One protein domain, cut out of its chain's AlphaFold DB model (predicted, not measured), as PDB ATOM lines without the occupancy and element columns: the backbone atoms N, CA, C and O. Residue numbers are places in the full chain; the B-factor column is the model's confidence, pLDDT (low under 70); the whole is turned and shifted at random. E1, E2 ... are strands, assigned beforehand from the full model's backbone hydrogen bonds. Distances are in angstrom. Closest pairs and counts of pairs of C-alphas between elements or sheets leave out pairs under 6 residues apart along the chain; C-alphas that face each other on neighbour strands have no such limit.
ATOM      1  N   THR A   2       3.242  -8.026  30.432       50.59
ATOM      2  CA  THR A   2       2.426  -9.207  30.735       50.59
ATOM      3  C   THR A   2       2.397  -9.425  32.245       50.59
ATOM      4  O   THR A   2       3.428  -9.662  32.868       50.59
ATOM      5  N   ARG A   3       1.213  -9.314  32.858       55.84
ATOM      6  CA  ARG A   3       1.014  -9.676  34.266       55.84
ATOM      7  C   ARG A   3       1.226 -11.185  34.404       55.84
ATOM      8  O   ARG A   3       0.292 -11.956  34.200       55.84
ATOM      9  N   ASN A   4       2.439 -11.597  34.770       74.94
ATOM     10  CA  ASN A   4       2.766 -12.961  35.195       74.94
ATOM     11  C   ASN A   4       2.198 -13.212  36.599       74.94
ATOM     12  O   ASN A   4       2.914 -13.499  37.558       74.94
ATOM     13  N   GLN A   5       0.889 -13.036  36.747       82.62
ATOM     14  CA  GLN A   5       0.189 -13.216  38.006       82.62
ATOM     15  C   GLN A   5      -1.169 -13.857  37.774       82.62
ATOM     16  O   GLN A   5      -1.852 -13.571  36.788       82.62
ATOM     17  N   TYR A   6      -1.564 -14.721  38.705       89.94
ATOM     18  CA  TYR A   6      -2.919 -15.231  38.709       89.94
ATOM     19  C   TYR A   6      -3.909 -14.115  39.037       89.94
ATOM     20  O   TYR A   6      -3.624 -13.245  39.865       89.94
ATOM     21  N   PRO A   7      -5.107 -14.162  38.442       89.69
ATOM     22  CA  PRO A   7      -6.231 -13.388  38.928       89.69
ATOM     23  C   PRO A   7      -6.498 -13.672  40.411       89.69
ATOM     24  O   PRO A   7      -6.388 -14.812  40.868       89.69
ATOM     25  N   ARG A   8      -6.895 -12.634  41.149       92.31
ATOM     26  CA  ARG A   8      -7.242 -12.713  42.571       92.31
ATOM     27  C   ARG A   8      -8.730 -12.493  42.782       92.31
ATOM     28  O   ARG A   8      -9.380 -11.752  42.049       92.31
ATOM     29  N   ARG A   9      -9.275 -13.166  43.787       91.38
ATOM     30  CA  ARG A   9     -10.628 -12.950  44.304       91.38
ATOM     31  C   ARG A   9     -10.623 -11.801  45.313       91.38
ATOM     32  O   ARG A   9      -9.580 -11.449  45.855       91.38
ATOM     33  N   ARG A  10     -11.813 -11.290  45.654       91.94
ATOM     34  CA  ARG A  10     -11.986 -10.264  46.704       91.94
ATOM     35  C   ARG A  10     -11.433 -10.697  48.069       91.94
ATOM     36  O   ARG A  10     -11.012  -9.857  48.847       91.94
ATOM     37  N   ASN A  11     -11.411 -12.001  48.344       90.25
ATOM     38  CA  ASN A  11     -10.891 -12.567  49.591       90.25
ATOM     39  C   ASN A  11      -9.359 -12.766  49.604       90.25
ATOM     40  O   ASN A  11      -8.853 -13.391  50.532       90.25
ATOM     41  N   GLY A  12      -8.641 -12.315  48.569       90.69
ATOM     42  CA  GLY A  12      -7.186 -12.431  48.451       90.69
ATOM     43  C   GLY A  12      -6.680 -13.709  47.774       90.69
ATOM     44  O   GLY A  12      -5.566 -13.699  47.262       90.69
ATOM     45  N   SER A  13      -7.485 -14.775  47.685       93.06
ATOM     46  CA  SER A  13      -7.073 -16.028  47.034       93.06
ATOM     47  C   SER A  13      -6.885 -15.864  45.523       93.06
ATOM     48  O   SER A  13      -7.745 -15.306  44.832       93.06
ATOM     49  N   GLU A  14      -5.811 -16.432  44.991       94.19
ATOM     50  CA  GLU A  14      -5.583 -16.588  43.559       94.19
ATOM     51  C   GLU A  14      -6.472 -17.694  42.966       94.19
ATOM     52  O   GLU A  14      -7.011 -18.554  43.669       94.19
ATOM     53  N   TYR A  15      -6.672 -17.682  41.648       91.00
ATOM     54  CA  TYR A  15      -7.379 -18.764  40.969       91.00
ATOM     55  C   TYR A  15      -6.906 -19.003  39.536       91.00
ATOM     56  O   TYR A  15      -6.478 -18.102  38.816       91.00
ATOM     57  N   TYR A  16      -7.070 -20.251  39.099       88.94
ATOM     58  CA  TYR A  16      -6.827 -20.678  37.727       88.94
ATOM     59  C   TYR A  16      -7.885 -20.109  36.773       88.94
ATOM     60  O   TYR A  16      -9.075 -20.423  36.891       88.94
ATOM     61  N   SER A  17      -7.455 -19.290  35.810       82.25
ATOM     62  CA  SER A  17      -8.332 -18.769  34.753       82.25
ATOM     63  C   SER A  17      -8.799 -19.886  33.804       82.25
ATOM     64  O   SER A  17      -8.083 -20.857  33.550       82.25
ATOM     65  N   ARG A  18     -10.031 -19.783  33.288       72.50
ATOM     66  CA  ARG A  18     -10.569 -20.761  32.327       72.50
ATOM     67  C   ARG A  18      -9.897 -20.559  30.959       72.50
ATOM     68  O   ARG A  18      -9.868 -19.441  30.463       72.50
ATOM     69  N   GLY A  19      -9.404 -21.643  30.349       65.81
ATOM     70  CA  GLY A  19      -8.972 -21.659  28.939       65.81
ATOM     71  C   GLY A  19      -7.509 -21.293  28.647       65.81
ATOM     72  O   GLY A  19      -7.181 -21.081  27.486       65.81
ATOM     73  N   ARG A  20      -6.621 -21.219  29.648       64.56
ATOM     74  CA  ARG A  20      -5.183 -20.917  29.463       64.56
ATOM     75  C   ARG A  20      -4.279 -22.022  30.018       64.56
ATOM     76  O   ARG A  20      -4.760 -22.914  30.719       64.56
ATOM     77  N   LYS A  21      -2.967 -21.936  29.724       73.25
ATOM     78  CA  LYS A  21      -1.926 -22.713  30.425       73.25
ATOM     79  C   LYS A  21      -2.182 -22.599  31.936       73.25
ATOM     80  O   LYS A  21      -2.371 -21.478  32.412       73.25
ATOM     81  N   PRO A  22      -2.245 -23.722  32.673       81.50
ATOM     82  CA  PRO A  22      -2.651 -23.690  34.070       81.50
ATOM     83  C   PRO A  22      -1.647 -22.923  34.922       81.50
ATOM     84  O   PRO A  22      -2.070 -22.299  35.881       81.50
ATOM     85  N   PHE A  23      -0.365 -22.910  34.548       90.12
ATOM     86  CA  PHE A  23       0.670 -22.265  35.339       90.12
ATOM     87  C   PHE A  23       1.078 -20.893  34.821       90.12
ATOM     88  O   PHE A  23       1.239 -20.676  33.619       90.12
ATOM     89  N   VAL A  24       1.279 -19.979  35.764       90.81
ATOM     90  CA  VAL A  24       1.968 -18.709  35.540       90.81
ATOM     91  C   VAL A  24       3.468 -18.958  35.641       90.81
ATOM     92  O   VAL A  24       3.899 -19.648  36.557       90.81
ATOM     93  N   VAL A  25       4.249 -18.394  34.721       91.12
ATOM     94  CA  VAL A  25       5.714 -18.510  34.711       91.12
ATOM     95  C   VAL A  25       6.313 -17.221  35.266       91.12
ATOM     96  O   VAL A  25       5.916 -16.130  34.850       91.12
ATOM     97  N   ASP A  26       7.220 -17.331  36.228       88.69
ATOM     98  CA  ASP A  26       7.969 -16.196  36.758       88.69
ATOM     99  C   ASP A  26       9.071 -15.732  35.776       88.69
ATOM    100  O   ASP A  26       9.358 -16.414  34.789       88.69
ATOM    101  N   PRO A  27       9.694 -14.556  35.985       87.75
ATOM    102  CA  PRO A  27      10.781 -14.090  35.119       87.75
ATOM    103  C   PRO A  27      11.994 -15.033  35.061       87.75
ATOM    104  O   PRO A  27      12.765 -14.964  34.110       87.75
ATOM    105  N   GLY A  28      12.160 -15.910  36.056       87.94
ATOM    106  CA  GLY A  28      13.213 -16.923  36.112       87.94
ATOM    107  C   GLY A  28      12.877 -18.213  35.358       87.94
ATOM    108  O   GLY A  28      13.667 -19.156  35.400       87.94
ATOM    109  N   GLY A  29      11.726 -18.278  34.683       89.88
ATOM    110  CA  GLY A  29      11.296 -19.439  33.905       89.88
ATOM    111  C   GLY A  29      10.636 -20.546  34.729       89.88
ATOM    112  O   GLY A  29      10.325 -21.600  34.178       89.88
ATOM    113  N   LYS A  30      10.391 -20.333  36.026       93.81
ATOM    114  CA  LYS A  30       9.720 -21.304  36.892       93.81
ATOM    115  C   LYS A  30       8.206 -21.104  36.838       93.81
ATOM    116  O   LYS A  30       7.687 -20.001  37.006       93.81
ATOM    117  N   GLU A  31       7.476 -22.187  36.606       94.44
ATOM    118  CA  GLU A  31       6.024 -22.218  36.766       94.44
ATOM    119  C   GLU A  31       5.669 -22.135  38.251       94.44
ATOM    120  O   GLU A  31       6.361 -22.718  39.075       94.44
ATOM    121  N   ARG A  32       4.578 -21.448  38.603       93.25
ATOM    122  CA  ARG A  32       4.089 -21.334  39.983       93.25
ATOM    123  C   ARG A  32       2.644 -21.797  40.109       93.25
ATOM    124  O   ARG A  32       1.838 -21.565  39.204       93.25
ATOM    125  N   TYR A  33       2.287 -22.377  41.249       94.25
ATOM    126  CA  TYR A  33       0.896 -22.667  41.598       94.25
ATOM    127  C   TYR A  33       0.145 -21.388  41.992       94.25
ATOM    128  O   TYR A  33       0.748 -20.396  42.405       94.25
ATOM    129  N   ALA A  34      -1.181 -21.400  41.844       93.81
ATOM    130  CA  ALA A  34      -2.032 -20.375  42.448       93.81
ATOM    131  C   ALA A  34      -2.042 -20.552  43.970       93.81
ATOM    132  O   ALA A  34      -2.081 -21.689  44.434       93.81
ATOM    133  N   GLN A  35      -2.057 -19.463  44.733       95.62
ATOM    134  CA  GLN A  35      -2.068 -19.503  46.199       95.62
ATOM    135  C   GLN A  35      -3.406 -19.072  46.808       95.62
ATOM    136  O   GLN A  35      -4.122 -18.231  46.260       95.62
ATOM    137  N   ASP A  36      -3.781 -19.651  47.944       94.75
ATOM    138  CA  ASP A  36      -4.900 -19.163  48.742       94.75
ATOM    139  C   ASP A  36      -4.519 -17.897  49.542       94.75
ATOM    140  O   ASP A  36      -3.421 -17.357  49.421       94.75
ATOM    141  N   LYS A  37      -5.451 -17.384  50.354       94.38
ATOM    142  CA  LYS A  37      -5.247 -16.138  51.110       94.38
ATOM    143  C   LYS A  37      -4.209 -16.257  52.236       94.38
ATOM    144  O   LYS A  37      -3.783 -15.234  52.755       94.38
ATOM    145  N   ILE A  38      -3.880 -17.480  52.656       94.00
ATOM    146  CA  ILE A  38      -2.922 -17.765  53.732       94.00
ATOM    147  C   ILE A  38      -1.583 -18.275  53.183       94.00
ATOM    148  O   ILE A  38      -0.693 -18.590  53.965       94.00
ATOM    149  N   GLY A  39      -1.426 -18.321  51.855       93.31
ATOM    150  CA  GLY A  39      -0.182 -18.677  51.180       93.31
ATOM    151  C   GLY A  39      -0.049 -20.151  50.803       93.31
ATOM    152  O   GLY A  39       1.004 -20.528  50.302       93.31
ATOM    153  N   ASN A  40      -1.081 -20.985  50.984       95.56
ATOM    154  CA  ASN A  40      -1.015 -22.364  50.499       95.56
ATOM    155  C   ASN A  40      -1.134 -22.382  48.982       95.56
ATOM    156  O   ASN A  40      -2.074 -21.818  48.416       95.56
ATOM    157  N   GLU A  41      -0.232 -23.088  48.317       95.62
ATOM    158  CA  GLU A  41      -0.355 -23.383  46.901       95.62
ATOM    159  C   GLU A  41      -1.568 -24.290  46.645       95.62
ATOM    160  O   GLU A  41      -2.043 -25.016  47.511       95.62
ATOM    161  N   MET A  42      -2.136 -24.232  45.448       92.81
ATOM    162  CA  MET A  42      -3.339 -24.975  45.094       92.81
ATOM    163  C   MET A  42      -3.131 -25.669  43.769       92.81
ATOM    164  O   MET A  42      -2.734 -25.038  42.797       92.81
ATOM    165  N   TYR A  43      -3.500 -26.939  43.676       91.81
ATOM    166  CA  TYR A  43      -3.474 -27.650  42.404       91.81
ATOM    167  C   TYR A  43      -4.563 -27.173  41.426       91.81
ATOM    168  O   TYR A  43      -5.687 -26.854  41.842       91.81
ATOM    169  N   PRO A  44      -4.295 -27.186  40.106       90.00
ATOM    170  CA  PRO A  44      -5.332 -26.957  39.111       90.00
ATOM    171  C   PRO A  44      -6.378 -28.081  39.159       90.00
ATOM    172  O   PRO A  44      -6.063 -29.264  39.257       90.00
ATOM    173  N   LYS A  45      -7.662 -27.716  39.059       80.88
ATOM    174  CA  LYS A  45      -8.785 -28.675  39.143       80.88
ATOM    175  C   LYS A  45      -9.042 -29.473  37.852       80.88
ATOM    176  O   LYS A  45      -9.883 -30.367  37.854       80.88
ATOM    177  N   ARG A  46      -8.409 -29.120  36.724       73.94
ATOM    178  CA  ARG A  46      -8.700 -29.678  35.384       73.94
ATOM    179  C   ARG A  46      -7.521 -30.484  34.826       73.94
ATOM    180  O   ARG A  46      -6.373 -30.171  35.101       73.94
ATOM    181  N   LYS A  47      -7.834 -31.475  33.977       62.81
ATOM    182  CA  LYS A  47      -6.949 -32.555  33.482       62.81
ATOM    183  C   LYS A  47      -5.782 -32.153  32.551       62.81
ATOM    184  O   LYS A  47      -5.183 -33.041  31.966       62.81
ATOM    185  N   LEU A  48      -5.469 -30.873  32.354       65.31
ATOM    186  CA  LEU A  48      -4.507 -30.483  31.307       65.31
ATOM    187  C   LEU A  48      -3.043 -30.634  31.746       65.31
ATOM    188  O   LEU A  48      -2.232 -31.140  30.983       65.31
ATOM    189  N   LYS A  49      -2.705 -30.210  32.969       80.50
ATOM    190  CA  LYS A  49      -1.368 -30.354  33.564       80.50
ATOM    191  C   LYS A  49      -1.494 -30.192  35.077       80.50
ATOM    192  O   LYS A  49      -2.052 -29.190  35.520       80.50
ATOM    193  N   GLN A  50      -1.049 -31.187  35.843       87.88
ATOM    194  CA  GLN A  50      -1.250 -31.230  37.297       87.88
ATOM    195  C   GLN A  50      -0.105 -30.564  38.063       87.88
ATOM    196  O   GLN A  50      -0.370 -29.869  39.042       87.88
ATOM    197  N   PHE A  51       1.131 -30.756  37.597       92.94
ATOM    198  CA  PHE A  51       2.335 -30.320  38.291       92.94
ATOM    199  C   PHE A  51       2.982 -29.113  37.615       92.94
ATOM    200  O   PHE A  51       3.131 -29.085  36.387       92.94
ATOM    201  N   ALA A  52       3.358 -28.127  38.426       94.00
ATOM    202  CA  ALA A  52       4.212 -27.026  38.009       94.00
ATOM    203  C   ALA A  52       5.651 -27.523  37.823       94.00
ATOM    204  O   ALA A  52       6.071 -28.506  38.441       94.00
ATOM    205  N   ARG A  53       6.396 -26.837  36.959       95.19
ATOM    206  CA  ARG A  53       7.799 -27.116  36.653       95.19
ATOM    207  C   ARG A  53       8.730 -26.005  37.107       95.19
ATOM    208  O   ARG A  53       8.398 -24.826  37.022       95.19
ATOM    209  N   ASP A  54       9.915 -26.379  37.556       94.56
ATOM    210  CA  ASP A  54      10.986 -25.422  37.804       94.56
ATOM    211  C   ASP A  54      11.629 -24.919  36.494       94.56
ATOM    212  O   ASP A  54      11.234 -25.297  35.388       94.56
ATOM    213  N   LYS A  55      12.649 -24.062  36.626       93.81
ATOM    214  CA  LYS A  55      13.416 -23.514  35.493       93.81
ATOM    215  C   LYS A  55      14.165 -24.573  34.666       93.81
ATOM    216  O   LYS A  55      14.600 -24.278  33.559       93.81
ATOM    217  N   TYR A  56      14.318 -25.788  35.193       93.94
ATOM    218  CA  TYR A  56      14.939 -26.935  34.529       93.94
ATOM    219  C   TYR A  56      13.896 -27.930  34.006       93.94
ATOM    220  O   TYR A  56      14.237 -29.053  33.643       93.94
ATOM    221  N   PHE A  57      12.623 -27.524  33.959       91.56
ATOM    222  CA  PHE A  57      11.491 -28.344  33.542       91.56
ATOM    223  C   PHE A  57      11.201 -29.551  34.451       91.56
ATOM    224  O   PHE A  57      10.448 -30.440  34.049       91.56
ATOM    225  N   GLN A  58      11.725 -29.571  35.681       93.56
ATOM    226  CA  GLN A  58      11.447 -30.626  36.653       93.56
ATOM    227  C   GLN A  58      10.153 -30.342  37.406       93.56
ATOM    228  O   GLN A  58       9.923 -29.239  37.903       93.56
ATOM    229  N   GLU A  59       9.296 -31.355  37.504       95.19
ATOM    230  CA  GLU A  59       8.014 -31.241  38.189       95.19
ATOM    231  C   GLU A  59       8.190 -31.225  39.717       95.19
ATOM    232  O   GLU A  59       9.060 -31.890  40.300       95.19
ATOM    233  N   TYR A  60       7.363 -30.435  40.399       94.94
ATOM    234  CA  TYR A  60       7.404 -30.317  41.855       94.94
ATOM    235  C   TYR A  60       6.003 -30.200  42.461       94.94
ATOM    236  O   TYR A  60       5.068 -29.743  41.806       94.94
ATOM    237  N   TYR A  61       5.848 -30.650  43.707       95.44
ATOM    238  CA  TYR A  61       4.573 -30.627  44.423       95.44
ATOM    239  C   TYR A  61       4.229 -29.225  44.932       95.44
ATOM    240  O   TYR A  61       5.113 -28.428  45.231       95.44
ATOM    241  N   ALA A  62       2.932 -28.946  45.048       95.00
ATOM    242  CA  ALA A  62       2.439 -27.761  45.733       95.00
ATOM    243  C   ALA A  62       2.825 -27.793  47.220       95.00
ATOM    244  O   ALA A  62       2.906 -28.872  47.818       95.00
ATOM    245  N   ARG A  63       3.036 -26.613  47.803       96.06
ATOM    246  CA  ARG A  63       3.433 -26.420  49.198       96.06
ATOM    247  C   ARG A  63       2.414 -25.639  50.007       96.06
ATOM    248  O   ARG A  63       1.759 -24.730  49.499       96.06
ATOM    249  N   ASP A  64       2.268 -26.008  51.270       94.62
ATOM    250  CA  ASP A  64       1.494 -25.222  52.223       94.62
ATOM    251  C   ASP A  64       2.281 -23.979  52.684       94.62
ATOM    252  O   ASP A  64       3.450 -23.777  52.337       94.62
ATOM    253  N   SER A  65       1.647 -23.129  53.489       94.31
ATOM    254  CA  SER A  65       2.272 -21.925  54.051       94.31
ATOM    255  C   SER A  65       3.426 -22.211  55.019       94.31
ATOM    256  O   SER A  65       4.171 -21.298  55.369       94.31
ATOM    257  N   LYS A  66       3.603 -23.471  55.432       93.81
ATOM    258  CA  LYS A  66       4.718 -23.958  56.249       93.81
ATOM    259  C   LYS A  66       5.804 -24.632  55.404       93.81
ATOM    260  O   LYS A  66       6.725 -25.207  55.972       93.81
ATOM    261  N   ASN A  67       5.722 -24.538  54.075       93.75
ATOM    262  CA  ASN A  67       6.652 -25.134  53.116       93.75
ATOM    263  C   ASN A  67       6.636 -26.679  53.088       93.75
ATOM    264  O   ASN A  67       7.568 -27.287  52.565       93.75
ATOM    265  N   ASN A  68       5.573 -27.320  53.585       92.81
ATOM    266  CA  ASN A  68       5.367 -28.756  53.415       92.81
ATOM    267  C   ASN A  68       4.790 -29.037  52.032       92.81
ATOM    268  O   ASN A  68       3.759 -28.478  51.656       92.81
ATOM    269  N   GLU A  69       5.419 -29.936  51.287       94.38
ATOM    270  CA  GLU A  69       4.877 -30.445  50.036       94.38
ATOM    271  C   GLU A  69       3.710 -31.395  50.308       94.38
ATOM    272  O   GLU A  69       3.734 -32.202  51.241       94.38
ATOM    273  N   PHE A  70       2.685 -31.338  49.463       91.44
ATOM    274  CA  PHE A  70       1.538 -32.229  49.578       91.44
ATOM    275  C   PHE A  70       1.046 -32.694  48.213       91.44
ATOM    276  O   PHE A  70       1.140 -31.990  47.207       91.44
ATOM    277  N   TYR A  71       0.493 -33.903  48.170       90.75
ATOM    278  CA  TYR A  71       0.040 -34.523  46.928       90.75
ATOM    279  C   TYR A  71      -1.264 -33.907  46.405       90.75
ATOM    280  O   TYR A  71      -2.122 -33.482  47.185       90.75
ATOM    281  N   PRO A  72      -1.489 -33.924  45.081       88.25
ATOM    282  CA  PRO A  72      -2.802 -33.634  44.530       88.25
ATOM    283  C   PRO A  72      -3.778 -34.764  44.875       88.25
ATOM    284  O   PRO A  72      -3.590 -35.906  44.459       88.25
ATOM    285  N   ILE A  73      -4.860 -34.439  45.582       77.44
ATOM    286  CA  ILE A  73      -5.895 -35.410  45.957       77.44
ATOM    287  C   ILE A  73      -6.972 -35.467  44.866       77.44
ATOM    288  O   ILE A  73      -7.652 -34.476  44.584       77.44
ATOM    289  N   LYS A  74      -7.183 -36.644  44.268       72.94
ATOM    290  CA  LYS A  74      -8.198 -36.895  43.236       72.94
ATOM    291  C   LYS A  74      -9.039 -38.119  43.583       72.94
ATOM    292  O   LYS A  74      -8.584 -39.248  43.467       72.94
ATOM    293  N   LYS A  75     -10.310 -37.900  43.951       64.38
ATOM    294  CA  LYS A  75     -11.302 -38.969  44.207       64.38
ATOM    295  C   LYS A  75     -10.746 -40.134  45.064       64.38
ATOM    296  O   LYS A  75     -11.020 -41.284  44.750       64.38
ATOM    297  N   ARG A  76     -10.018 -39.818  46.148       59.56
ATOM    298  CA  ARG A  76      -9.371 -40.758  47.102       59.56
ATOM    299  C   ARG A  76      -8.042 -41.388  46.668       59.56
ATOM    300  O   ARG A  76      -7.510 -42.203  47.406       59.56
ATOM    301  N   TYR A  77      -7.487 -40.972  45.537       67.12
ATOM    302  CA  TYR A  77      -6.130 -41.329  45.132       67.12
ATOM    303  C   TYR A  77      -5.271 -40.077  45.058       67.12
ATOM    304  O   TYR A  77      -5.762 -38.994  44.725       67.12
ATOM    305  N   SER A  78      -3.991 -40.242  45.345       77.50
ATOM    306  CA  SER A  78      -2.990 -39.197  45.179       77.50
ATOM    307  C   SER A  78      -2.099 -39.538  43.999       77.50
ATOM    308  O   SER A  78      -1.829 -40.708  43.737       77.50
ATOM    309  N   VAL A  79      -1.687 -38.514  43.256       81.62
ATOM    310  CA  VAL A  79      -0.835 -38.691  42.074       81.62
ATOM    311  C   VAL A  79       0.605 -38.397  42.456       81.62
ATOM    312  O   VAL A  79       0.876 -37.347  43.041       81.62
ATOM    313  N   VAL A  80       1.506 -39.307  42.094       87.31
ATOM    314  CA  VAL A  80       2.949 -39.104  42.222       87.31
ATOM    315  C   VAL A  80       3.535 -38.466  40.967       87.31
ATOM    316  O   VAL A  80       3.042 -38.675  39.859       87.31
ATOM    317  N   ILE A  81       4.602 -37.696  41.144       90.19
ATOM    318  CA  ILE A  81       5.451 -37.235  40.046       90.19
ATOM    319  C   ILE A  81       6.352 -38.402  39.639       90.19
ATOM    320  O   ILE A  81       7.132 -38.888  40.458       90.19
ATOM    321  N   GLN A  82       6.246 -38.840  38.387       88.31
ATOM    322  CA  GLN A  82       7.133 -39.857  37.821       88.31
ATOM    323  C   GLN A  82       8.458 -39.222  37.393       88.31
ATOM    324  O   GLN A  82       8.480 -38.154  36.779       88.31
ATOM    325  N   THR A  83       9.560 -39.886  37.712       87.88
ATOM    326  CA  THR A  83      10.919 -39.515  37.312       87.88
ATOM    327  C   THR A  83      11.535 -40.654  36.501       87.88
ATOM    328  O   THR A  83      10.976 -41.747  36.427       87.88
ATOM    329  N   LYS A  84      12.685 -40.414  35.859       85.44
ATOM    330  CA  LYS A  84      13.404 -41.479  35.135       85.44
ATOM    331  C   LYS A  84      13.809 -42.629  36.063       85.44
ATOM    332  O   LYS A  84      13.755 -43.779  35.652       85.44
ATOM    333  N   ASP A  85      14.133 -42.292  37.309       83.81
ATOM    334  CA  ASP A  85      14.620 -43.223  38.329       83.81
ATOM    335  C   ASP A  85      13.494 -43.764  39.233       83.81
ATOM    336  O   ASP A  85      13.765 -44.375  40.262       83.81
ATOM    337  N   GLY A  86      12.223 -43.518  38.887       86.56
ATOM    338  CA  GLY A  86      11.062 -43.984  39.647       86.56
ATOM    339  C   GLY A  86      10.038 -42.882  39.898       86.56
ATOM    340  O   GLY A  86       9.325 -42.445  38.992       86.56
ATOM    341  N   TYR A  87       9.914 -42.453  41.151       87.81
ATOM    342  CA  TYR A  87       8.938 -41.454  41.571       87.81
ATOM    343  C   TYR A  87       9.539 -40.474  42.575       87.81
ATOM    344  O   TYR A  87      10.416 -40.796  43.373       87.81
ATOM    345  N   LYS A  88       9.026 -39.247  42.562       90.19
ATOM    346  CA  LYS A  88       9.336 -38.226  43.562       90.19
ATOM    347  C   LYS A  88       8.253 -38.242  44.630       90.19
ATOM    348  O   LYS A  88       7.071 -38.153  44.308       90.19
ATOM    349  N   LEU A  89       8.648 -38.307  45.894       91.12
ATOM    350  CA  LEU A  89       7.742 -38.238  47.042       91.12
ATOM    351  C   LEU A  89       7.675 -36.809  47.586       91.12
ATOM    352  O   LEU A  89       8.643 -36.056  47.473       91.12
ATOM    353  N   ALA A  90       6.516 -36.431  48.126       91.75
ATOM    354  CA  ALA A  90       6.337 -35.132  48.759       91.75
ATOM    355  C   ALA A  90       7.074 -35.111  50.101       91.75
ATOM    356  O   ALA A  90       6.992 -36.071  50.878       91.75
ATOM    357  N   LYS A  91       7.787 -34.015  50.358       92.38
ATOM    358  CA  LYS A  91       8.562 -33.809  51.581       92.38
ATOM    359  C   LYS A  91       7.969 -32.715  52.454       92.38
ATOM    360  O   LYS A  91       7.512 -31.683  51.964       92.38
ATOM    361  N   TRP A  92       8.020 -32.916  53.757       89.25
ATOM    362  CA  TRP A  92       7.788 -31.850  54.720       89.25
ATOM    363  C   TRP A  92       8.950 -30.858  54.740       89.25
ATOM    364  O   TRP A  92       9.992 -31.070  54.112       89.25
ATOM    365  N   ALA A  93       8.759 -29.742  55.440       89.56
ATOM    366  CA  ALA A  93       9.783 -28.712  55.578       89.56
ATOM    367  C   ALA A  93      11.067 -29.223  56.263       89.56
ATOM    368  O   ALA A  93      12.139 -28.679  56.019       89.56
ATOM    369  N   ASP A  94      10.956 -30.278  57.075       88.81
ATOM    370  CA  ASP A  94      12.071 -30.998  57.705       88.81
ATOM    371  C   ASP A  94      12.800 -31.963  56.745       88.81
ATOM    372  O   ASP A  94      13.839 -32.513  57.093       88.81
ATOM    373  N   GLY A  95      12.288 -32.155  55.525       87.56
ATOM    374  CA  GLY A  95      12.837 -33.069  54.527       87.56
ATOM    375  C   GLY A  95      12.285 -34.494  54.597       87.56
ATOM    376  O   GLY A  95      12.528 -35.268  53.663       87.56
ATOM    377  N   LEU A  96      11.496 -34.831  55.624       87.25
ATOM    378  CA  LEU A  96      10.907 -36.156  55.783       87.25
ATOM    379  C   LEU A  96       9.822 -36.399  54.735       87.25
ATOM    380  O   LEU A  96       8.990 -35.540  54.429       87.25
ATOM    381  N   GLN A  97       9.818 -37.609  54.187       90.00
ATOM    382  CA  GLN A  97       8.808 -38.057  53.237       90.00
ATOM    383  C   GLN A  97       7.590 -38.585  53.993       90.00
ATOM    384  O   GLN A  97       7.728 -39.295  54.989       90.00
ATOM    385  N   ARG A  98       6.386 -38.267  53.513       84.44
ATOM    386  CA  ARG A  98       5.141 -38.806  54.078       84.44
ATOM    387  C   ARG A  98       4.129 -39.162  53.008       84.44
ATOM    388  O   ARG A  98       4.197 -38.700  51.867       84.44
ATOM    389  N   TYR A  99       3.174 -39.991  53.407       88.44
ATOM    390  CA  TYR A  99       2.010 -40.308  52.597       88.44
ATOM    391  C   TYR A  99       1.033 -39.129  52.537       88.44
ATOM    392  O   TYR A  99       1.009 -38.284  53.433       88.44
TER     393      TYR A  99
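What this domain is: This is residues 2 to 99 of the 203 residues of an uncharacterized protein of Araneus ventricosus (UniProt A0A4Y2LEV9). This domain has little regular structure: look for a chain wound in a row of stacked turns along its longest axis, residue 2 near one end and the small hairpin of E1 and E2 near the other. Short antiparallel pairings mark the turns, for instance residues 24 to 25 with 31 to 32 and 52 to 53 with 59 to 60. The printed part has 98 residues, with no named helix and two antiparallel strands, E1 then E2, holding 6 residues: all strand, compact, radius of gyration of the C-alphas 13.6 A, spans 37 by 28 by 26 A.

How they stand to each other: E1, residues 81 to 83, and E2, residues 86 to 88, form a hairpin with a tight link. Look at C-alphas 82 and 87, which face each other at 4.5 A; N 83 and O 86 are within hydrogen-bond range at 2.9 A.

Where its parts are: Find C-alpha 81 at (5.451, -37.235, 40.046); E1 runs 6.5 A from there. E2 runs 7.2 A to C-alpha 88 at (9.336, -38.226, 43.562).

The domain as a whole: The C-alphas farthest apart, of Arg 10 and Asp 85, are 43.2 A apart. The printed part has no cut. Confidence is under 70 at residues 2 to 3, 19 to 20, 47 to 48 and 75 to 77.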